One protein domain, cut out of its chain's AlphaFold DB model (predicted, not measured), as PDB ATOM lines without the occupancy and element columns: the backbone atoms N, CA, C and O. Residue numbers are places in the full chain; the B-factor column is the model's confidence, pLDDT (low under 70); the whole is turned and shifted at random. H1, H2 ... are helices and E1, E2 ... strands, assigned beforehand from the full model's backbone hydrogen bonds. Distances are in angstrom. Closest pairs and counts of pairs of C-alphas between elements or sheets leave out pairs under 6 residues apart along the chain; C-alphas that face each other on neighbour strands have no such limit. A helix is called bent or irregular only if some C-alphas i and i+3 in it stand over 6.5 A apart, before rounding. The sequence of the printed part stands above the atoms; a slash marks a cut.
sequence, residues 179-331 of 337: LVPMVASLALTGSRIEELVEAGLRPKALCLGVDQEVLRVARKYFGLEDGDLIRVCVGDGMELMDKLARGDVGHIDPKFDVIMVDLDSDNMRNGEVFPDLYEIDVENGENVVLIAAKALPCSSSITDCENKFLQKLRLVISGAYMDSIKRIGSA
ATOM      1  N   LEU A 179     381.458 365.168 372.533       79.38
ATOM      2  CA  LEU A 179     380.138 365.804 372.454       79.38
ATOM      3  C   LEU A 179     379.159 364.968 371.633       79.38
ATOM      4  O   LEU A 179     377.986 364.899 371.982       79.38
ATOM      5  N   VAL A 180     379.630 364.308 370.572       82.62
ATOM      6  CA  VAL A 180     378.790 363.450 369.723       82.62
ATOM      7  C   VAL A 180     378.130 362.311 370.521       82.62
ATOM      8  O   VAL A 180     376.899 362.243 370.504       82.62
ATOM      9  N   PRO A 181     378.867 361.462 371.267       80.12
ATOM     10  CA  PRO A 181     378.255 360.419 372.090       80.12
ATOM     11  C   PRO A 181     377.416 361.000 373.239       80.12
ATOM     12  O   PRO A 181     376.321 360.501 373.498       80.12
ATOM     13  N   MET A 182     377.840 362.099 373.880       81.06
ATOM     14  CA  MET A 182     377.017 362.767 374.901       81.06
ATOM     15  C   MET A 182     375.665 363.237 374.349       81.06
ATOM     16  O   MET A 182     374.634 363.026 374.984       81.06
ATOM     17  N   VAL A 183     375.633 363.837 373.159       83.38
ATOM     18  CA  VAL A 183     374.396 364.299 372.509       83.38
ATOM     19  C   VAL A 183     373.556 363.122 372.005       83.38
ATOM     20  O   VAL A 183     372.329 363.173 372.086       83.38
ATOM     21  N   ALA A 184     374.187 362.027 371.565       84.19
ATOM     22  CA  ALA A 184     373.488 360.800 371.176       84.19
ATOM     23  C   ALA A 184     372.661 360.201 372.320       84.19
ATOM     24  O   ALA A 184     371.594 359.640 372.067       84.19
ATOM     25  N   SER A 185     373.084 360.395 373.575       81.44
ATOM     26  CA  SER A 185     372.331 359.951 374.756       81.44
ATOM     27  C   SER A 185     370.907 360.514 374.832       81.44
ATOM     28  O   SER A 185     370.012 359.844 375.349       81.44
ATOM     29  N   LEU A 186     370.655 361.696 374.249       84.00
ATOM     30  CA  LEU A 186     369.322 362.307 374.206       84.00
ATOM     31  C   LEU A 186     368.315 361.453 373.428       84.00
ATOM     32  O   LEU A 186     367.107 361.621 373.611       84.00
ATOM     33  N   ALA A 187     368.789 360.510 372.604       83.69
ATOM     34  CA  ALA A 187     367.936 359.541 371.932       83.69
ATOM     35  C   ALA A 187     367.138 358.676 372.922       83.69
ATOM     36  O   ALA A 187     365.991 358.333 372.640       83.69
ATOM     37  N   LEU A 188     367.692 358.399 374.111       81.94
ATOM     38  CA  LEU A 188     367.008 357.654 375.176       81.94
ATOM     39  C   LEU A 188     365.774 358.388 375.715       81.94
ATOM     40  O   LEU A 188     364.873 357.767 376.264       81.94
ATOM     41  N   THR A 189     365.708 359.708 375.557       79.75
ATOM     42  CA  THR A 189     364.569 360.533 375.987       79.75
ATOM     43  C   THR A 189     363.847 361.187 374.808       79.75
ATOM     44  O   THR A 189     363.024 362.078 375.008       79.75
ATOM     45  N   GLY A 190     364.144 360.764 373.575       81.31
ATOM     46  CA  GLY A 190     363.696 361.446 372.361       81.31
ATOM     47  C   GLY A 190     362.177 361.506 372.204       81.31
ATOM     48  O   GLY A 190     361.648 362.553 371.834       81.31
ATOM     49  N   SER A 191     361.460 360.428 372.538       80.69
ATOM     50  CA  SER A 191     359.985 360.389 372.526       80.69
ATOM     51  C   SER A 191     359.389 361.391 373.505       80.69
ATOM     52  O   SER A 191     358.523 362.181 373.141       80.69
ATOM     53  N   ARG A 192     359.925 361.442 374.725       79.81
ATOM     54  CA  ARG A 192     359.473 362.384 375.747       79.81
ATOM     55  C   ARG A 192     359.745 363.839 375.367       79.81
ATOM     56  O   ARG A 192     358.897 364.700 375.591       79.81
ATOM     57  N   ILE A 193     360.923 364.116 374.814       82.88
ATOM     58  CA  ILE A 193     361.282 365.451 374.325       82.88
ATOM     59  C   ILE A 193     360.324 365.871 373.207       82.88
ATOM     60  O   ILE A 193     359.838 367.000 373.213       82.88
ATOM     61  N   GLU A 194     360.017 364.966 372.278       84.19
ATOM     62  CA  GLU A 194     359.075 365.238 371.198       84.19
ATOM     63  C   GLU A 194     357.656 365.501 371.712       84.19
ATOM     64  O   GLU A 194     357.082 366.520 371.340       84.19
ATOM     65  N   GLU A 195     357.126 364.675 372.621       84.50
ATOM     66  CA  GLU A 195     355.811 364.894 373.250       84.50
ATOM     67  C   GLU A 195     355.690 366.296 373.860       84.50
ATOM     68  O   GLU A 195     354.670 366.970 373.706       84.50
ATOM     69  N   LEU A 196     356.737 366.748 374.560       81.94
ATOM     70  CA  LEU A 196     356.771 368.082 375.156       81.94
ATOM     71  C   LEU A 196     356.746 369.162 374.077       81.94
ATOM     72  O   LEU A 196     355.930 370.080 374.154       81.94
ATOM     73  N   VAL A 197     357.594 369.027 373.055       82.44
ATOM     74  CA  VAL A 197     357.672 369.981 371.944       82.44
ATOM     75  C   VAL A 197     356.346 370.052 371.179       82.44
ATOM     76  O   VAL A 197     355.884 371.152 370.868       82.44
ATOM     77  N   GLU A 198     355.696 368.918 370.914       84.50
ATOM     78  CA  GLU A 198     354.388 368.859 370.250       84.50
ATOM     79  C   GLU A 198     353.263 369.443 371.115       84.50
ATOM     80  O   GLU A 198     352.356 370.091 370.592       84.50
ATOM     81  N   ALA A 199     353.360 369.317 372.441       85.44
ATOM     82  CA  ALA A 199     352.469 369.986 373.389       85.44
ATOM     83  C   ALA A 199     352.736 371.502 373.529       85.44
ATOM     84  O   ALA A 199     352.085 372.171 374.334       85.44
ATOM     85  N   GLY A 200     353.702 372.059 372.785       81.69
ATOM     86  CA  GLY A 200     354.136 373.453 372.910       81.69
ATOM     87  C   GLY A 200     354.886 373.744 374.216       81.69
ATOM     88  O   GLY A 200     355.118 374.908 374.552       81.69
ATOM     89  N   LEU A 201     355.257 372.700 374.958       80.56
ATOM     90  CA  LEU A 201     356.085 372.780 376.150       80.56
ATOM     91  C   LEU A 201     357.561 372.759 375.755       80.56
ATOM     92  O   LEU A 201     357.978 372.190 374.747       80.56
ATOM     93  N   ARG A 202     358.373 373.415 376.574       74.62
ATOM     94  CA  ARG A 202     359.817 373.506 376.384       74.62
ATOM     95  C   ARG A 202     360.493 372.495 377.312       74.62
ATOM     96  O   ARG A 202     360.268 372.610 378.519       74.62
ATOM     97  N   PRO A 203     361.274 371.530 376.788       77.94
ATOM     98  CA  PRO A 203     362.063 370.636 377.628       77.94
ATOM     99  C   PRO A 203     362.973 371.449 378.549       77.94
ATOM    100  O   PRO A 203     363.482 372.485 378.129       77.94
ATOM    101  N   LYS A 204     363.176 370.987 379.782       78.12
ATOM    102  CA  LYS A 204     364.076 371.598 380.764       78.12
ATOM    103  C   LYS A 204     365.262 370.676 381.014       78.12
ATOM    104  O   LYS A 204     365.102 369.610 381.610       78.12
ATOM    105  N   ALA A 205     366.452 371.110 380.614       78.31
ATOM    106  CA  ALA A 205     367.703 370.451 380.981       78.31
ATOM    107  C   ALA A 205     368.330 371.104 382.223       78.31
ATOM    108  O   ALA A 205     368.348 372.332 382.312       78.31
ATOM    109  N   LEU A 206     368.846 370.290 383.150       77.56
ATOM    110  CA  LEU A 206     369.696 370.714 384.268       77.56
ATOM    111  C   LEU A 206     371.138 370.279 384.005       77.56
ATOM    112  O   LEU A 206     371.406 369.082 383.904       77.56
ATOM    113  N   CYS A 207     372.056 371.239 383.949       75.38
ATOM    114  CA  CYS A 207     373.493 370.968 383.901       75.38
ATOM    115  C   CYS A 207     374.100 371.238 385.281       75.38
ATOM    116  O   CYS A 207     373.904 372.327 385.824       75.38
ATOM    117  N   LEU A 208     374.812 370.253 385.831       74.50
ATOM    118  CA  LEU A 208     375.477 370.326 387.135       74.50
ATOM    119  C   LEU A 208     376.999 370.396 386.970       74.50
ATOM    120  O   LEU A 208     377.530 369.899 385.984       74.50
ATOM    121  N   GLY A 209     377.695 370.983 387.950       69.94
ATOM    122  CA  GLY A 209     379.165 371.020 387.966       69.94
ATOM    123  C   GLY A 209     379.789 372.103 387.080       69.94
ATOM    124  O   GLY A 209     380.988 372.078 386.823       69.94
ATOM    125  N   VAL A 210     378.999 373.076 386.619       73.38
ATOM    126  CA  VAL A 210     379.493 374.168 385.771       73.38
ATOM    127  C   VAL A 210     379.981 375.322 386.647       73.38
ATOM    128  O   VAL A 210     379.212 375.873 387.433       73.38
ATOM    129  N   ASP A 211     381.246 375.714 386.492       82.56
ATOM    130  CA  ASP A 211     381.805 376.925 387.107       82.56
ATOM    131  C   ASP A 211     381.172 378.194 386.497       82.56
ATOM    132  O   ASP A 211     380.899 378.251 385.295       82.56
ATOM    133  N   GLN A 212     380.949 379.235 387.309       86.75
ATOM    134  CA  GLN A 212     380.335 380.493 386.857       86.75
ATOM    135  C   GLN A 212     381.078 381.113 385.664       86.75
ATOM    136  O   GLN A 212     380.449 381.642 384.743       86.75
ATOM    137  N   GLU A 213     382.408 381.039 385.665       90.06
ATOM    138  CA  GLU A 213     383.226 381.566 384.579       90.06
ATOM    139  C   GLU A 213     383.148 380.692 383.330       90.06
ATOM    140  O   GLU A 213     383.134 381.230 382.224       90.06
ATOM    141  N   VAL A 214     383.000 379.371 383.477       88.56
ATOM    142  CA  VAL A 214     382.725 378.477 382.340       88.56
ATOM    143  C   VAL A 214     381.391 378.845 381.697       88.56
ATOM    144  O   VAL A 214     381.319 378.965 380.475       88.56
ATOM    145  N   LEU A 215     380.355 379.115 382.500       88.25
ATOM    146  CA  LEU A 215     379.064 379.566 381.981       88.25
ATOM    147  C   LEU A 215     379.197 380.900 381.231       88.25
ATOM    148  O   LEU A 215     378.703 381.029 380.111       88.25
ATOM    149  N   ARG A 216     379.907 381.883 381.797       92.12
ATOM    150  CA  ARG A 216     380.153 383.173 381.129       92.12
ATOM    151  C   ARG A 216     380.884 382.990 379.797       92.12
ATOM    152  O   ARG A 216     380.490 383.596 378.799       92.12
ATOM    153  N   VAL A 217     381.927 382.161 379.774       93.50
ATOM    154  CA  VAL A 217     382.693 381.841 378.563       93.50
ATOM    155  C   VAL A 217     381.805 381.161 377.525       93.50
ATOM    156  O   VAL A 217     381.812 381.577 376.368       93.50
ATOM    157  N   ALA A 218     380.992 380.181 377.924       91.31
ATOM    158  CA  ALA A 218     380.068 379.493 377.027       91.31
ATOM    159  C   ALA A 218     379.097 380.477 376.352       91.31
ATOM    160  O   ALA A 218     378.906 380.424 375.136       91.31
ATOM    161  N   ARG A 219     378.550 381.432 377.118       90.75
ATOM    162  CA  ARG A 219     377.663 382.478 376.582       90.75
ATOM    163  C   ARG A 219     378.373 383.409 375.615       90.75
ATOM    164  O   ARG A 219     377.882 383.677 374.525       90.75
ATOM    165  N   LYS A 220     379.545 383.897 376.014       93.50
ATOM    166  CA  LYS A 220     380.290 384.901 375.251       93.50
ATOM    167  C   LYS A 220     380.891 384.338 373.962       93.50
ATOM    168  O   LYS A 220     380.955 385.047 372.964       93.50
ATOM    169  N   TYR A 221     381.355 383.091 373.990       94.31
ATOM    170  CA  TYR A 221     382.235 382.552 372.955       94.31
ATOM    171  C   TYR A 221     381.691 381.333 372.217       94.31
ATOM    172  O   TYR A 221     382.071 381.139 371.064       94.31
ATOM    173  N   PHE A 222     380.815 380.543 372.840       92.50
ATOM    174  CA  PHE A 222     380.329 379.266 372.298       92.50
ATOM    175  C   PHE A 222     378.847 379.303 371.904       92.50
ATOM    176  O   PHE A 222     378.281 378.273 371.555       92.50
ATOM    177  N   GLY A 223     378.219 380.484 371.924       89.44
ATOM    178  CA  GLY A 223     376.840 380.666 371.464       89.44
ATOM    179  C   GLY A 223     375.785 380.105 372.417       89.44
ATOM    180  O   GLY A 223     374.666 379.837 371.990       89.44
ATOM    181  N   LEU A 224     376.116 379.915 373.700       87.62
ATOM    182  CA  LEU A 224     375.115 379.539 374.694       87.62
ATOM    183  C   LEU A 224     374.198 380.733 374.984       87.62
ATOM    184  O   LEU A 224     374.585 381.690 375.653       87.62
ATOM    185  N   GLU A 225     372.959 380.662 374.526       83.50
ATOM    186  CA  GLU A 225     371.974 381.708 374.782       83.50
ATOM    187  C   GLU A 225     371.284 381.513 376.141       83.50
ATOM    188  O   GLU A 225     371.138 380.401 376.658       83.50
ATOM    189  N   ASP A 226     370.881 382.617 376.772       70.75
ATOM    190  CA  ASP A 226     369.906 382.568 377.858       70.75
ATOM    191  C   ASP A 226     368.547 382.221 377.248       70.75
ATOM    192  O   ASP A 226     368.000 382.979 376.449       70.75
ATOM    193  N   GLY A 227     368.003 381.062 377.603       63.69
ATOM    194  CA  GLY A 227     366.718 380.617 377.085       63.69
ATOM    195  C   GLY A 227     365.974 379.752 378.086       63.69
ATOM    196  O   GLY A 227     366.571 379.112 378.946       63.69
ATOM    197  N   ASP A 228     364.653 379.683 377.934       59.81
ATOM    198  CA  ASP A 228     363.798 378.861 378.804       59.81
ATOM    199  C   ASP A 228     363.991 377.345 378.592       59.81
ATOM    200  O   ASP A 228     363.416 376.546 379.326       59.81
ATOM    201  N   LEU A 229     364.749 376.953 377.558       61.97
ATOM    202  CA  LEU A 229     364.949 375.568 377.109       61.97
ATOM    203  C   LEU A 229     366.049 374.829 377.890       61.97
ATOM    204  O   LEU A 229     365.998 373.617 378.065       61.97
ATOM    205  N   ILE A 230     367.081 375.537 378.349       65.44
ATOM    206  CA  ILE A 230     368.199 374.928 379.079       65.44
ATOM    207  C   ILE A 230     368.416 375.747 380.337       65.44
ATOM    208  O   ILE A 230     368.818 376.909 380.281       65.44
ATOM    209  N   ARG A 231     368.163 375.128 381.492       68.88
ATOM    210  CA  ARG A 231     368.426 375.746 382.783       68.88
ATOM    211  C   ARG A 231     369.786 375.288 383.280       68.88
ATOM    212  O   ARG A 231     369.925 374.245 383.911       68.88
ATOM    213  N   VAL A 232     370.800 376.104 383.030       72.94
ATOM    214  CA  VAL A 232     372.119 375.871 383.621       72.94
ATOM    215  C   VAL A 232     372.105 376.362 385.063       72.94
ATOM    216  O   VAL A 232     371.786 377.524 385.323       72.94
ATOM    217  N   CYS A 233     372.438 375.482 386.003       70.00
ATOM    218  CA  CYS A 233     372.618 375.853 387.398       70.00
ATOM    219  C   CYS A 233     374.105 375.804 387.739       70.00
ATOM    220  O   CYS A 233     374.766 374.789 387.551       70.00
ATOM    221  N   VAL A 234     374.617 376.918 388.249       72.69
ATOM    222  CA  VAL A 234     376.008 377.034 388.688       72.69
ATOM    223  C   VAL A 234     376.092 376.690 390.167       72.69
ATOM    224  O   VAL A 234     375.322 377.216 390.975       72.69
ATOM    225  N   GLY A 235     377.038 375.825 390.517       68.81
ATOM    226  CA  GLY A 235     377.305 375.428 391.894       68.81
ATOM    227  C   GLY A 235     377.846 374.009 391.997       68.81
ATOM    228  O   GLY A 235     377.984 373.300 390.998       68.81
ATOM    229  N   ASP A 236     378.130 373.595 393.229       72.88
ATOM    230  CA  ASP A 236     378.450 372.207 393.538       72.88
ATOM    231  C   ASP A 236     377.242 371.325 393.181       72.88
ATOM    232  O   ASP A 236     376.134 371.510 393.698       72.88
ATOM    233  N   GLY A 237     377.453 370.387 392.253       72.88
ATOM    234  CA  GLY A 237     376.400 369.502 391.770       72.88
ATOM    235  C   GLY A 237     375.791 368.656 392.886       72.88
ATOM    236  O   GLY A 237     374.576 368.474 392.911       72.88
ATOM    237  N   MET A 238     376.598 368.203 393.846       73.12
ATOM    238  CA  MET A 238     376.133 367.411 394.983       73.12
ATOM    239  C   MET A 238     375.334 368.268 395.963       73.12
ATOM    240  O   MET A 238     374.263 367.848 396.400       73.12
ATOM    241  N   GLU A 239     375.794 369.483 396.264       76.62
ATOM    242  CA  GLU A 239     375.054 370.403 397.136       76.62
ATOM    243  C   GLU A 239     373.701 370.794 396.522       76.62
ATOM    244  O   GLU A 239     372.677 370.829 397.212       76.62
ATOM    245  N   LEU A 240     373.668 371.064 395.213       77.12
ATOM    246  CA  LEU A 240     372.433 371.399 394.511       77.12
ATOM    247  C   LEU A 240     371.466 370.211 394.464       77.12
ATOM    248  O   LEU A 240     370.269 370.396 394.692       77.12
ATOM    249  N   MET A 241     371.971 369.000 394.224       77.19
ATOM    250  CA  MET A 241     371.159 367.782 394.267       77.19
ATOM    251  C   MET A 241     370.564 367.542 395.655       77.19
ATOM    252  O   MET A 241     369.389 367.197 395.766       77.19
ATOM    253  N   ASP A 242     371.331 367.787 396.715       79.00
ATOM    254  CA  ASP A 242     370.869 367.634 398.094       79.00
ATOM    255  C   ASP A 242     369.782 368.671 398.447       79.00
ATOM    256  O   ASP A 242     368.752 368.346 399.043       79.00
ATOM    257  N   LYS A 243     369.939 369.920 397.981       79.19
ATOM    258  CA  LYS A 243     368.898 370.959 398.091       79.19
ATOM    259  C   LYS A 243     367.634 370.592 397.308       79.19
ATOM    260  O   LYS A 243     366.532 370.764 397.828       79.19
ATOM    261  N   LEU A 244     367.774 370.072 396.085       78.81
ATOM    262  CA  LEU A 244     366.650 369.608 395.260       78.81
ATOM    263  C   LEU A 244     365.907 368.445 395.925       78.81
ATOM    264  O   LEU A 244     364.678 368.455 395.961       78.81
ATOM    265  N   ALA A 245     366.637 367.489 396.507       77.56
ATOM    266  CA  ALA A 245     366.067 366.353 397.227       77.56
ATOM    267  C   ALA A 245     365.284 366.777 398.480       77.56
ATOM    268  O   ALA A 245     364.269 366.162 398.809       77.56
ATOM    269  N   ARG A 246     365.728 367.840 399.163       79.81
ATOM    270  CA  ARG A 246     365.044 368.409 400.336       79.81
ATOM    271  C   ARG A 246     363.922 369.395 400.002       79.81
ATOM    272  O   ARG A 246     363.123 369.712 400.875       79.81
ATOM    273  N   GLY A 247     363.830 369.852 398.752       71.69
ATOM    274  CA  GLY A 247     362.869 370.877 398.336       71.69
ATOM    275  C   GLY A 247     363.246 372.301 398.772       71.69
ATOM    276  O   GLY A 247     362.421 373.205 398.677       71.69
ATOM    277  N   ASP A 248     364.493 372.524 399.196       69.50
ATOM    278  CA  ASP A 248     364.982 373.779 399.792       69.50
ATOM    279  C   ASP A 248     365.461 374.814 398.752       69.50
ATOM    280  O   ASP A 248     366.257 375.708 399.042       69.50
ATOM    281  N   VAL A 249     365.004 374.710 397.502       65.12
ATOM    282  CA  VAL A 249     365.582 375.455 396.365       65.12
ATOM    283  C   VAL A 249     364.788 376.719 395.991       65.12
ATOM    284  O   VAL A 249     364.947 377.281 394.907       65.12
ATOM    285  N   GLY A 250     363.919 377.200 396.885       68.75
ATOM    286  CA  GLY A 250     363.134 378.420 396.674       68.75
ATOM    287  C   GLY A 250     362.211 378.333 395.448       68.75
ATOM    288  O   GLY A 250     361.321 377.492 395.397       68.75
ATOM    289  N   HIS A 251     362.404 379.213 394.456       62.28
ATOM    290  CA  HIS A 251     361.589 379.289 393.226       62.28
ATOM    291  C   HIS A 251     362.014 378.315 392.109       62.28
ATOM    292  O   HIS A 251     361.536 378.417 390.975       62.28
ATOM    293  N   ILE A 252     362.950 377.401 392.367       65.69
ATOM    294  CA  ILE A 252     363.359 376.415 391.364       65.69
ATOM    295  C   ILE A 252     362.329 375.281 391.337       65.69
ATOM    296  O   ILE A 252     362.241 374.502 392.277       65.69
ATOM    297  N   ASP A 253     361.562 375.182 390.246       68.62
ATOM    298  CA  ASP A 253     360.795 373.974 389.920       68.62
ATOM    299  C   ASP A 253     361.772 372.790 389.785       68.62
ATOM    300  O   ASP A 253     362.617 372.825 388.886       68.62
ATOM    301  N   PRO A 254     361.706 371.773 390.666       68.62
ATOM    302  CA  PRO A 254     362.675 370.679 390.705       68.62
ATOM    303  C   PRO A 254     362.442 369.636 389.600       68.62
ATOM    304  O   PRO A 254     363.093 368.593 389.589       68.62
ATOM    305  N   LYS A 255     361.485 369.869 388.692       75.31
ATOM    306  CA  LYS A 255     361.187 368.971 387.577       75.31
ATOM    307  C   LYS A 255     362.015 369.337 386.350       75.31
ATOM    308  O   LYS A 255     361.829 370.397 385.753       75.31
ATOM    309  N   PHE A 256     362.874 368.404 385.964       77.44
ATOM    310  CA  PHE A 256     363.703 368.464 384.767       77.44
ATOM    311  C   PHE A 256     363.411 367.250 383.889       77.44
ATOM    312  O   PHE A 256     363.117 366.169 384.405       77.44
ATOM    313  N   ASP A 257     363.491 367.443 382.578       77.62
ATOM    314  CA  ASP A 257     363.294 366.378 381.593       77.62
ATOM    315  C   ASP A 257     364.604 365.631 381.328       77.62
ATOM    316  O   ASP A 257     364.594 364.425 381.089       77.62
ATOM    317  N   VAL A 258     365.733 366.342 381.426       78.06
ATOM    318  CA  VAL A 258     367.086 365.796 381.275       78.06
ATOM    319  C   VAL A 258     367.990 366.384 382.359       78.06
ATOM    320  O   VAL A 258     367.958 367.586 382.619       78.06
ATOM    321  N   ILE A 259     368.817 365.547 382.984       75.69
ATOM    322  CA  ILE A 259     369.898 365.985 383.872       75.69
ATOM    323  C   ILE A 259     371.204 365.500 383.250       75.69
ATOM    324  O   ILE A 259     371.394 364.298 383.087       75.69
ATOM    325  N   MET A 260     372.079 366.434 382.890       75.69
ATOM    326  CA  MET A 260     373.414 366.133 382.380       75.69
ATOM    327  C   MET A 260     374.420 366.407 383.492       75.69
ATOM    328  O   MET A 260     374.469 367.513 384.041       75.69
ATOM    329  N   VAL A 261     375.196 365.384 383.840       70.62
ATOM    330  CA  VAL A 261     376.222 365.462 384.878       70.62
ATOM    331  C   VAL A 261     377.552 365.100 384.246       70.62
ATOM    332  O   VAL A 261     377.715 363.983 383.760       70.62
ATOM    333  N   ASP A 262     378.477 366.051 384.249       70.81
ATOM    334  CA  ASP A 262     379.866 365.813 383.881       70.81
ATOM    335  C   ASP A 262     380.615 365.404 385.155       70.81
ATOM    336  O   ASP A 262     380.821 366.220 386.057       70.81
ATOM    337  N   LEU A 263     380.879 364.104 385.306       60.22
ATOM    338  CA  LEU A 263     381.551 363.541 386.475       60.22
ATOM    339  C   LEU A 263     382.970 363.134 386.091       60.22
ATOM    340  O   LEU A 263     383.149 362.256 385.249       60.22
ATOM    341  N   ASP A 264     383.964 363.690 386.784       55.88
ATOM    342  CA  ASP A 264     385.321 363.157 386.732       55.88
ATOM    343  C   ASP A 264     385.324 361.723 387.293       55.88
ATOM    344  O   ASP A 264     384.757 361.423 388.352       55.88
ATOM    345  N   SER A 265     385.959 360.822 386.546       47.56
ATOM    346  CA  SER A 265     385.856 359.357 386.609       47.56
ATOM    347  C   SER A 265     386.289 358.681 387.918       47.56
ATOM    348  O   SER A 265     386.187 357.460 388.035       47.56
ATOM    349  N   ASP A 266     386.763 359.421 388.917       48.62
ATOM    350  CA  ASP A 266     387.452 358.832 390.070       48.62
ATOM    351  C   ASP A 266     386.514 358.203 391.117       48.62
ATOM    352  O   ASP A 266     386.983 357.483 391.997       48.62
ATOM    353  N   ASN A 267     385.194 358.427 391.040       42.75
ATOM    354  CA  ASN A 267     384.273 358.068 392.131       42.75
ATOM    355  C   ASN A 267     382.987 357.313 391.745       42.75
ATOM    356  O   ASN A 267     382.128 357.107 392.610       42.75
ATOM    357  N   MET A 268     382.822 356.831 390.508       47.25
ATOM    358  CA  MET A 268     381.629 356.040 390.162       47.25
ATOM    359  C   MET A 268     381.718 354.603 390.703       47.25
ATOM    360  O   MET A 268     382.193 353.676 390.048       47.25
ATOM    361  N   ARG A 269     381.196 354.391 391.917       46.34
ATOM    362  CA  ARG A 269     380.767 353.063 392.377       46.34
ATOM    363  C   ARG A 269     379.436 352.721 391.698       46.34
ATOM    364  O   ARG A 269     378.372 353.142 392.140       46.34
ATOM    365  N   ASN A 270     379.527 352.005 390.581       48.00
ATOM    366  CA  ASN A 270     378.402 351.628 389.723       48.00
ATOM    367  C   ASN A 270     377.416 350.660 390.405       48.00
ATOM    368  O   ASN A 270     377.830 349.658 390.983       48.00
ATOM    369  N   GLY A 271     376.111 350.916 390.232       47.34
ATOM    370  CA  GLY A 271     375.067 349.877 390.253       47.34
ATOM    371  C   GLY A 271     373.880 350.073 391.201       47.34
ATOM    372  O   GLY A 271     372.836 349.478 390.956       47.34
ATOM    373  N   GLU A 272     373.987 350.891 392.251       51.47
ATOM    374  CA  GLU A 272     372.942 350.937 393.299       51.47
ATOM    375  C   GLU A 272     371.945 352.100 393.165       51.47
ATOM    376  O   GLU A 272     370.880 352.068 393.779       51.47
ATOM    377  N   VAL A 273     372.258 353.126 392.364       54.97
ATOM    378  CA  VAL A 273     371.499 354.394 392.365       54.97
ATOM    379  C   VAL A 273     370.485 354.497 391.221       54.97
ATOM    380  O   VAL A 273     369.408 355.062 391.409       54.97
ATOM    381  N   PHE A 274     370.791 353.946 390.042       64.62
ATOM    382  CA  PHE A 274     369.949 354.087 388.850       64.62
ATOM    383  C   PHE A 274     369.506 352.726 388.306       64.62
ATOM    384  O   PHE A 274     370.328 351.814 388.218       64.62
ATOM    385  N   PRO A 275     368.219 352.574 387.933       67.25
ATOM    386  CA  PRO A 275     367.669 351.295 387.498       67.25
ATOM    387  C   PRO A 275     368.206 350.851 386.137       67.25
ATOM    388  O   PRO A 275     368.351 349.646 385.938       67.25
ATOM    389  N   ASP A 276     368.512 351.801 385.244       75.94
ATOM    390  CA  ASP A 276     369.046 351.546 383.911       75.94
ATOM    391  C   ASP A 276     370.354 352.308 383.693       75.94
ATOM    392  O   ASP A 276     370.418 353.530 383.854       75.94
ATOM    393  N   LEU A 277     371.388 351.564 383.302       79.81
ATOM    394  CA  LEU A 277     372.689 352.103 382.921       79.81
ATOM    395  C   LEU A 277     372.997 351.706 381.478       79.81
ATOM    396  O   LEU A 277     372.872 350.531 381.111       79.81
ATOM    397  N   TYR A 278     373.412 352.684 380.683       81.81
ATOM    398  CA  TYR A 278     373.819 352.527 379.295       81.81
ATOM    399  C   TYR A 278     375.260 352.994 379.108       81.81
ATOM    400  O   TYR A 278     375.748 353.837 379.859       81.81
ATOM    401  N   GLU A 279     375.921 352.464 378.090       84.69
ATOM    402  CA  GLU A 279     377.238 352.904 377.644       84.69
ATOM    403  C   GLU A 279     377.226 353.225 376.148       84.69
ATOM    404  O   GLU A 279     376.483 352.613 375.372       84.69
ATOM    405  N   ILE A 280     378.069 354.180 375.757       83.75
ATOM    406  CA  ILE A 280     378.396 354.494 374.365       83.75
ATOM    407  C   ILE A 280     379.915 354.457 374.225       83.75
ATOM    408  O   ILE A 280     380.622 355.167 374.944       83.75
ATOM    409  N   ASP A 281     380.409 353.634 373.303       80.62
ATOM    410  CA  ASP A 281     381.823 353.615 372.926       80.62
ATOM    411  C   ASP A 281     382.150 354.884 372.127       80.62
ATOM    412  O   ASP A 281     381.452 355.222 371.168       80.62
ATOM    413  N   VAL A 282     383.190 355.608 372.547       78.81
ATOM    414  CA  VAL A 282     383.653 356.842 371.890       78.81
ATOM    415  C   VAL A 282     384.519 356.526 370.657       78.81
ATOM    416  O   VAL A 282     384.964 357.431 369.957       78.81
ATOM    417  N   GLU A 283     384.777 355.242 370.383       75.12
ATOM    418  CA  GLU A 283     385.572 354.729 369.258       75.12
ATOM    419  C   GLU A 283     387.033 355.213 369.260       75.12
ATOM    420  O   GLU A 283     387.749 355.098 368.266       75.12
ATOM    421  N   ASN A 284     387.509 355.725 370.399       70.50
ATOM    422  CA  ASN A 284     388.899 356.136 370.598       70.50
ATOM    423  C   ASN A 284     389.739 355.090 371.357       70.50
ATOM    424  O   ASN A 284     390.918 355.321 371.608       70.50
ATOM    425  N   GLY A 285     389.138 353.945 371.705       66.75
ATOM    426  CA  GLY A 285     389.799 352.797 372.336       66.75
ATOM    427  C   GLY A 285     390.088 352.933 373.833       66.75
ATOM    428  O   GLY A 285     390.497 351.953 374.452       66.75
ATOM    429  N   GLU A 286     389.864 354.110 374.421       64.50
ATOM    430  CA  GLU A 286     390.188 354.387 375.826       64.50
ATOM    431  C   GLU A 286     388.980 354.854 376.642       64.50
ATOM    432  O   GLU A 286     388.964 354.682 377.859       64.50
ATOM    433  N   ASN A 287     387.962 355.431 375.997       71.19
ATOM    434  CA  ASN A 287     386.898 356.148 376.687       71.19
ATOM    435  C   ASN A 287     385.508 355.630 376.317       71.19
ATOM    436  O   ASN A 287     385.218 355.320 375.163       71.19
ATOM    437  N   VAL A 288     384.628 355.621 377.317       75.56
ATOM    438  CA  VAL A 288     383.202 355.313 377.183       75.56
ATOM    439  C   VAL A 288     382.385 356.404 377.864       75.56
ATOM    440  O   VAL A 288     382.795 356.943 378.892       75.56
ATOM    441  N   VAL A 289     381.217 356.721 377.311       78.88
ATOM    442  CA  VAL A 289     380.241 357.598 377.967       78.88
ATOM    443  C   VAL A 289     379.227 356.723 378.693       78.88
ATOM    444  O   VAL A 289     378.526 355.937 378.058       78.88
ATOM    445  N   LEU A 290     379.143 356.860 380.018       77.31
ATOM    446  CA  LEU A 290     378.134 356.193 380.840       77.31
ATOM    447  C   LEU A 290     376.898 357.079 380.981       77.31
ATOM    448  O   LEU A 290     377.000 358.263 381.295       77.31
ATOM    449  N   ILE A 291     375.721 356.491 380.787       78.38
ATOM    450  CA  ILE A 291     374.443 357.197 380.852       78.38
ATOM    451  C   ILE A 291     373.535 356.477 381.833       78.38
ATOM    452  O   ILE A 291     373.155 355.324 381.633       78.38
ATOM    453  N   ALA A 292     373.156 357.183 382.887       75.56
ATOM    454  CA  ALA A 292     372.145 356.728 383.818       75.56
ATOM    455  C   ALA A 292     370.775 357.257 383.392       75.56
ATOM    456  O   ALA A 292     370.596 358.464 383.225       75.56
ATOM    457  N   ALA A 293     369.796 356.365 383.257       71.50
ATOM    458  CA  ALA A 293     368.420 356.743 382.974       71.50
ATOM    459  C   ALA A 293     367.484 356.231 384.073       71.50
ATOM    460  O   ALA A 293     367.653 355.149 384.643       71.50
ATOM    461  N   LYS A 294     366.448 357.018 384.364       71.19
ATOM    462  CA  LYS A 294     365.290 356.503 385.093       71.19
ATOM    463  C   LYS A 294     364.530 355.564 384.156       71.19
ATOM    464  O   LYS A 294     364.394 355.894 382.983       71.19
ATOM    465  N   ALA A 295     364.031 354.447 384.692       61.91
ATOM    466  CA  ALA A 295     363.333 353.411 383.934       61.91
ATOM    467  C   ALA A 295     362.397 354.014 382.878       61.91
ATOM    468  O   ALA A 295     361.431 354.703 383.228       61.91
ATOM    469  N   LEU A 296     362.720 353.781 381.602       59.78
ATOM    470  CA  LEU A 296     361.893 354.245 380.495       59.78
ATOM    471  C   LEU A 296     360.530 353.538 380.581       59.78
ATOM    472  O   LEU A 296     360.490 352.306 380.684       59.78
ATOM    473  N   PRO A 297     359.404 354.263 380.525       46.59
ATOM    474  CA  PRO A 297     358.105 353.625 380.396       46.59
ATOM    475  C   PRO A 297     358.025 352.915 379.032       46.59
ATOM    476  O   PRO A 297     357.872 353.560 378.008       46.59
ATOM    477  N   CYS A 298     358.131 351.584 379.054       40.56
ATOM    478  CA  CYS A 298     357.794 350.630 377.987       40.56
ATOM    479  C   CYS A 298     358.432 350.838 376.593       40.56
ATOM    480  O   CYS A 298     358.002 351.673 375.816       40.56
ATOM    481  N   SER A 299     359.359 349.940 376.235       45.53
ATOM    482  CA  SER A 299     359.587 349.394 374.879       45.53
ATOM    483  C   SER A 299     359.493 350.323 373.652       45.53
ATOM    484  O   SER A 299     359.093 349.852 372.589       45.53
ATOM    485  N   SER A 300     359.890 351.592 373.727       45.81
ATOM    486  CA  SER A 300     360.246 352.337 372.518       45.81
ATOM    487  C   SER A 300     361.651 351.894 372.133       45.81
ATOM    488  O   SER A 300     362.648 352.326 372.717       45.81
ATOM    489  N   SER A 301     361.756 350.951 371.204       50.94
ATOM    490  CA  SER A 301     363.009 350.749 370.484       50.94
ATOM    491  C   SER A 301     363.513 352.113 369.995       50.94
ATOM    492  O   SER A 301     362.714 352.893 369.485       50.94
ATOM    493  N   ILE A 302     364.821 352.384 370.069       55.81
ATOM    494  CA  ILE A 302     365.469 353.596 369.507       55.81
ATOM    495  C   ILE A 302     365.138 353.780 367.995       55.81
ATOM    496  O   ILE A 302     365.431 354.803 367.379       55.81
ATOM    497  N   THR A 303     364.484 352.791 367.381       54.06
ATOM    498  CA  THR A 303     363.992 352.750 366.007       54.06
ATOM    499  C   THR A 303     362.614 353.386 365.768       54.06
ATOM    500  O   THR A 303     362.011 353.051 364.750       54.06
ATOM    501  N   ASP A 304     362.109 354.293 366.612       57.44
ATOM    502  CA  ASP A 304     360.888 355.055 366.288       57.44
ATOM    503  C   ASP A 304     361.138 355.970 365.079       57.44
ATOM    504  O   ASP A 304     361.565 357.120 365.183       57.44
ATOM    505  N   CYS A 305     360.896 355.419 363.892       56.88
ATOM    506  CA  CYS A 305     361.114 356.065 362.606       56.88
ATOM    507  C   CYS A 305     360.209 357.285 362.388       56.88
ATOM    508  O   CYS A 305     360.508 358.090 361.509       56.88
ATOM    509  N   GLU A 306     359.152 357.451 363.186       66.00
ATOM    510  CA  GLU A 306     358.226 358.587 363.128       66.00
ATOM    511  C   GLU A 306     358.643 359.766 364.020       66.00
ATOM    512  O   GLU A 306     358.129 360.869 363.834       66.00
ATOM    513  N   ASN A 307     359.608 359.577 364.928       80.69
ATOM    514  CA  ASN A 307     360.020 360.622 365.858       80.69
ATOM    515  C   ASN A 307     360.875 361.694 365.158       80.69
ATOM    516  O   ASN A 307     362.036 361.466 364.799       80.69
ATOM    517  N   LYS A 308     360.319 362.895 364.968       84.50
ATOM    518  CA  LYS A 308     360.958 364.031 364.281       84.50
ATOM    519  C   LYS A 308     362.175 364.540 365.042       84.50
ATOM    520  O   LYS A 308     363.110 365.042 364.414       84.50
ATOM    521  N   PHE A 309     362.177 364.454 366.375       84.75
ATOM    522  CA  PHE A 309     363.341 364.824 367.179       84.75
ATOM    523  C   PHE A 309     364.512 363.872 366.907       84.75
ATOM    524  O   PHE A 309     365.598 364.343 366.580       84.75
ATOM    525  N   LEU A 310     364.287 362.556 366.931       84.19
ATOM    526  CA  LEU A 310     365.295 361.542 366.610       84.19
ATOM    527  C   LEU A 310     365.766 361.642 365.157       84.19
ATOM    528  O   LEU A 310     366.958 361.494 364.891       84.19
ATOM    529  N   GLN A 311     364.870 361.942 364.212       85.25
ATOM    530  CA  GLN A 311     365.252 362.208 362.822       85.25
ATOM    531  C   GLN A 311     366.189 363.417 362.713       85.25
ATOM    532  O   GLN A 311     367.218 363.332 362.048       85.25
ATOM    533  N   LYS A 312     365.874 364.531 363.388       85.12
ATOM    534  CA  LYS A 312     366.756 365.709 363.430       85.12
ATOM    535  C   LYS A 312     368.079 365.398 364.119       85.12
ATOM    536  O   LYS A 312     369.123 365.805 363.621       85.12
ATOM    537  N   LEU A 313     368.044 364.646 365.216       85.12
ATOM    538  CA  LEU A 313     369.235 364.208 365.929       85.12
ATOM    539  C   LEU A 313     370.145 363.389 364.994       85.12
ATOM    540  O   LEU A 313     371.316 363.720 364.863       85.12
ATOM    541  N   ARG A 314     369.593 362.443 364.222       85.00
ATOM    542  CA  ARG A 314     370.291 361.672 363.164       85.00
ATOM    543  C   ARG A 314     370.880 362.493 362.024       85.00
ATOM    544  O   ARG A 314     371.763 361.997 361.333       85.00
ATOM    545  N   LEU A 315     370.399 363.711 361.794       82.31
ATOM    546  CA  LEU A 315     371.005 364.614 360.813       82.31
ATOM    547  C   LEU A 315     372.219 365.356 361.386       82.31
ATOM    548  O   LEU A 315     373.110 365.720 360.625       82.31
ATOM    549  N   VAL A 316     372.251 365.583 362.704       77.88
ATOM    550  CA  VAL A 316     373.323 366.320 363.398       77.88
ATOM    551  C   VAL A 316     374.435 365.386 363.880       77.88
ATOM    552  O   VAL A 316     375.607 365.754 363.858       77.88
ATOM    553  N   ILE A 317     374.082 364.170 364.300       80.06
ATOM    554  CA  ILE A 317     375.021 363.137 364.742       80.06
ATOM    555  C   ILE A 317     374.934 361.904 363.849       80.06
ATOM    556  O   ILE A 317     373.855 361.523 363.398       80.06
ATOM    557  N   SER A 318     376.075 361.249 363.616       72.19
ATOM    558  CA  SER A 318     376.102 359.981 362.883       72.19
ATOM    559  C   SER A 318     375.175 358.967 363.555       72.19
ATOM    560  O   SER A 318     375.275 358.737 364.763       72.19
ATOM    561  N   GLY A 319     374.307 358.330 362.763       67.44
ATOM    562  CA  GLY A 319     373.408 357.267 363.224       67.44
ATOM    563  C   GLY A 319     374.123 356.173 364.017       67.44
ATOM    564  O   GLY A 319     373.580 355.683 365.004       67.44
ATOM    565  N   ALA A 320     375.384 355.899 363.668       73.31
ATOM    566  CA  ALA A 320     376.220 354.891 364.308       73.31
ATOM    567  C   ALA A 320     376.355 355.069 365.832       73.31
ATOM    568  O   ALA A 320     376.315 354.075 366.549       73.31
ATOM    569  N   TYR A 321     376.439 356.306 366.343       79.06
ATOM    570  CA  TYR A 321     376.534 356.549 367.791       79.06
ATOM    571  C   TYR A 321     375.223 356.273 368.532       79.06
ATOM    572  O   TYR A 321     375.238 355.882 369.693       79.06
ATOM    573  N   MET A 322     374.075 356.472 367.880       78.50
ATOM    574  CA  MET A 322     372.786 356.088 368.465       78.50
ATOM    575  C   MET A 322     372.579 354.577 368.415       78.50
ATOM    576  O   MET A 322     372.005 354.004 369.338       78.50
ATOM    577  N   ASP A 323     373.069 353.931 367.359       80.31
ATOM    578  CA  ASP A 323     372.992 352.481 367.200       80.31
ATOM    579  C   ASP A 323     373.978 351.739 368.126       80.31
ATOM    580  O   ASP A 323     373.786 350.557 368.414       80.31
ATOM    581  N   SER A 324     375.017 352.420 368.629       82.06
ATOM    582  CA  SER A 324     376.020 351.852 369.536       82.06
ATOM    583  C   SER A 324     375.646 351.917 371.022       82.06
ATOM    584  O   SER A 324     376.368 351.340 371.839       82.06
ATOM    585  N   ILE A 325     374.521 352.551 371.381       84.69
ATOM    586  CA  ILE A 325     374.045 352.649 372.768       84.69
ATOM    587  C   ILE A 325     373.685 351.254 373.297       84.69
ATOM    588  O   ILE A 325     372.732 350.619 372.834       84.69
ATOM    589  N   LYS A 326     374.414 350.779 374.311       82.75
ATOM    590  CA  LYS A 326     374.218 349.447 374.909       82.75
ATOM    591  C   LYS A 326     373.781 349.560 376.358       82.75
ATOM    592  O   LYS A 326     374.386 350.281 377.139       82.75
ATOM    593  N   ARG A 327     372.749 348.810 376.747       81.94
ATOM    594  CA  ARG A 327     372.342 348.683 378.155       81.94
ATOM    595  C   ARG A 327     373.271 347.700 378.866       81.94
ATOM    596  O   ARG A 327     373.406 346.565 378.415       81.94
ATOM    597  N   ILE A 328     373.855 348.118 379.985       80.19
ATOM    598  CA  ILE A 328     374.855 347.347 380.744       80.19
ATOM    599  C   ILE A 328     374.436 347.018 382.181       80.19
ATOM    600  O   ILE A 328     375.066 346.189 382.831       80.19
ATOM    601  N   GLY A 329     373.351 347.614 382.677       67.94
ATOM    602  CA  GLY A 329     372.799 347.312 383.995       67.94
ATOM    603  C   GLY A 329     371.280 347.443 384.019       67.94
ATOM    604  O   GLY A 329     370.725 348.378 383.443       67.94
ATOM    605  N   SER A 330     370.618 346.494 384.681       59.75
ATOM    606  CA  SER A 330     369.202 346.569 385.046       59.75
ATOM    607  C   SER A 330     369.041 346.140 386.498       59.75
ATOM    608  O   SER A 330     369.483 345.038 386.842       59.75
ATOM    609  N   ALA A 331     368.386 346.945 387.336       52.97
ATOM    610  CA  ALA A 331     367.962 346.485 388.655       52.97
ATOM    611  C   ALA A 331     366.996 345.297 388.478       52.97
ATOM    612  O   ALA A 331     365.844 345.467 388.080       52.97
TER     613      ALA A 331
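AT A GLANCE: This is residues 179 to 331 of the 337 residues of the protein "S-adenosyl-L-methionine-dependent methyltransferases superfamily protein, putative isoform 2" of Hibiscus syriacus (UniProt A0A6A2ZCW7). Two lobes sit side by side: one is a small parallel sheet, E2 E1 E3, with H3 over it and H2 at its E2 edge; the other is a small antiparallel sheet, E5 E4 E6, with the arm H1a over one face and H4 and H5 packed on that arm. E3 and E5 come near each other between the lobes, and residues 217 to 223 stick out. The printed part has 153 residues, with five named helices and six named strands that follow along the chain as H1 E1 H2 E2 H3 E3 E4 E5 H4 H5 E6; the class is mixed, helices and strands. It is compact, with a radius of gyration of the C-alphas of 16.2 A and spans of 39 by 39 by 33 A.

IN THESE COORDINATES: Find C-alpha 179 at (380.138, 365.804, 372.454), where H1, residues 179 to 198, begins. By its hydrogen bonds it was assigned as one helix, but it is bent, with C-alphas 188 and 191 8.0 A apart: H1a is residues 179 to 188, 15.7 A, and H1b 191 to 198. Go on to E1, 205 to 210, 13.3 A; H2, 212 to 221, 14.2 A; E2, 230 to 234; H3, 237 to 246, 14.3 A; and E3, 258 to 261. Then come E4, 276 to 281, 17.0 A; E5, 288 to 293, 15.9 A; H4, 308 to 316; H5, 319 to 323; and E6, 326 to 330, ending at C-alpha 330 (369.202, 346.569, 385.046).

HOW THE PARTS SIT: Look at H1a and the sheet E5 E4 E6: two layers, a helix on one face, at a height over the sheet of 9.1 A. H1a and H5 touch, closest at C-alphas 184 and 322, 5.5 A; H1a and H4 only just touch, with 3 pairs of C-alphas within 8 A, closest 187 and 310, 6.3 A. H1b touches H4 about perpendicular, at 73 degrees, closest C-alphas 194 and 309, 5.9 A. E4 and E5 are an antiparallel hairpin, with N 278 and O 291 at 2.8 A; E4 and E6 are antiparallel, with N 279 and O 326 at 2.8 A. In the other sheet the neighbours are parallel: N 206 and O 258 of E1 and E3 are 2.9 A apart, N 231 and O 205 of E2 and E1 2.9 A. E1, H2, E2 is a strand-helix-strand unit, two parallel neighbours with a helix between; E2, H3, E3 and E5, H4 H5, E6 are split units, with another strand between; the three crossovers are right-handed. H3 is on the sheet E2 E1 E3, and H2 only grazes it. Every O i to N i+4 pair is within hydrogen-bond range in H1b, H2, H3, H4 and H5; in H1a 3 of 6 are.

THE WHOLE: The C-alphas farthest apart are those of Gly 250 and Gly 285, 44.3 A. The printed part has no cut; the links H3 to E3, E3 to E4 and E5 to H4 are long. Confidence is low, under 70, for 45 residues, among them 263 to 275 and 295 to 306.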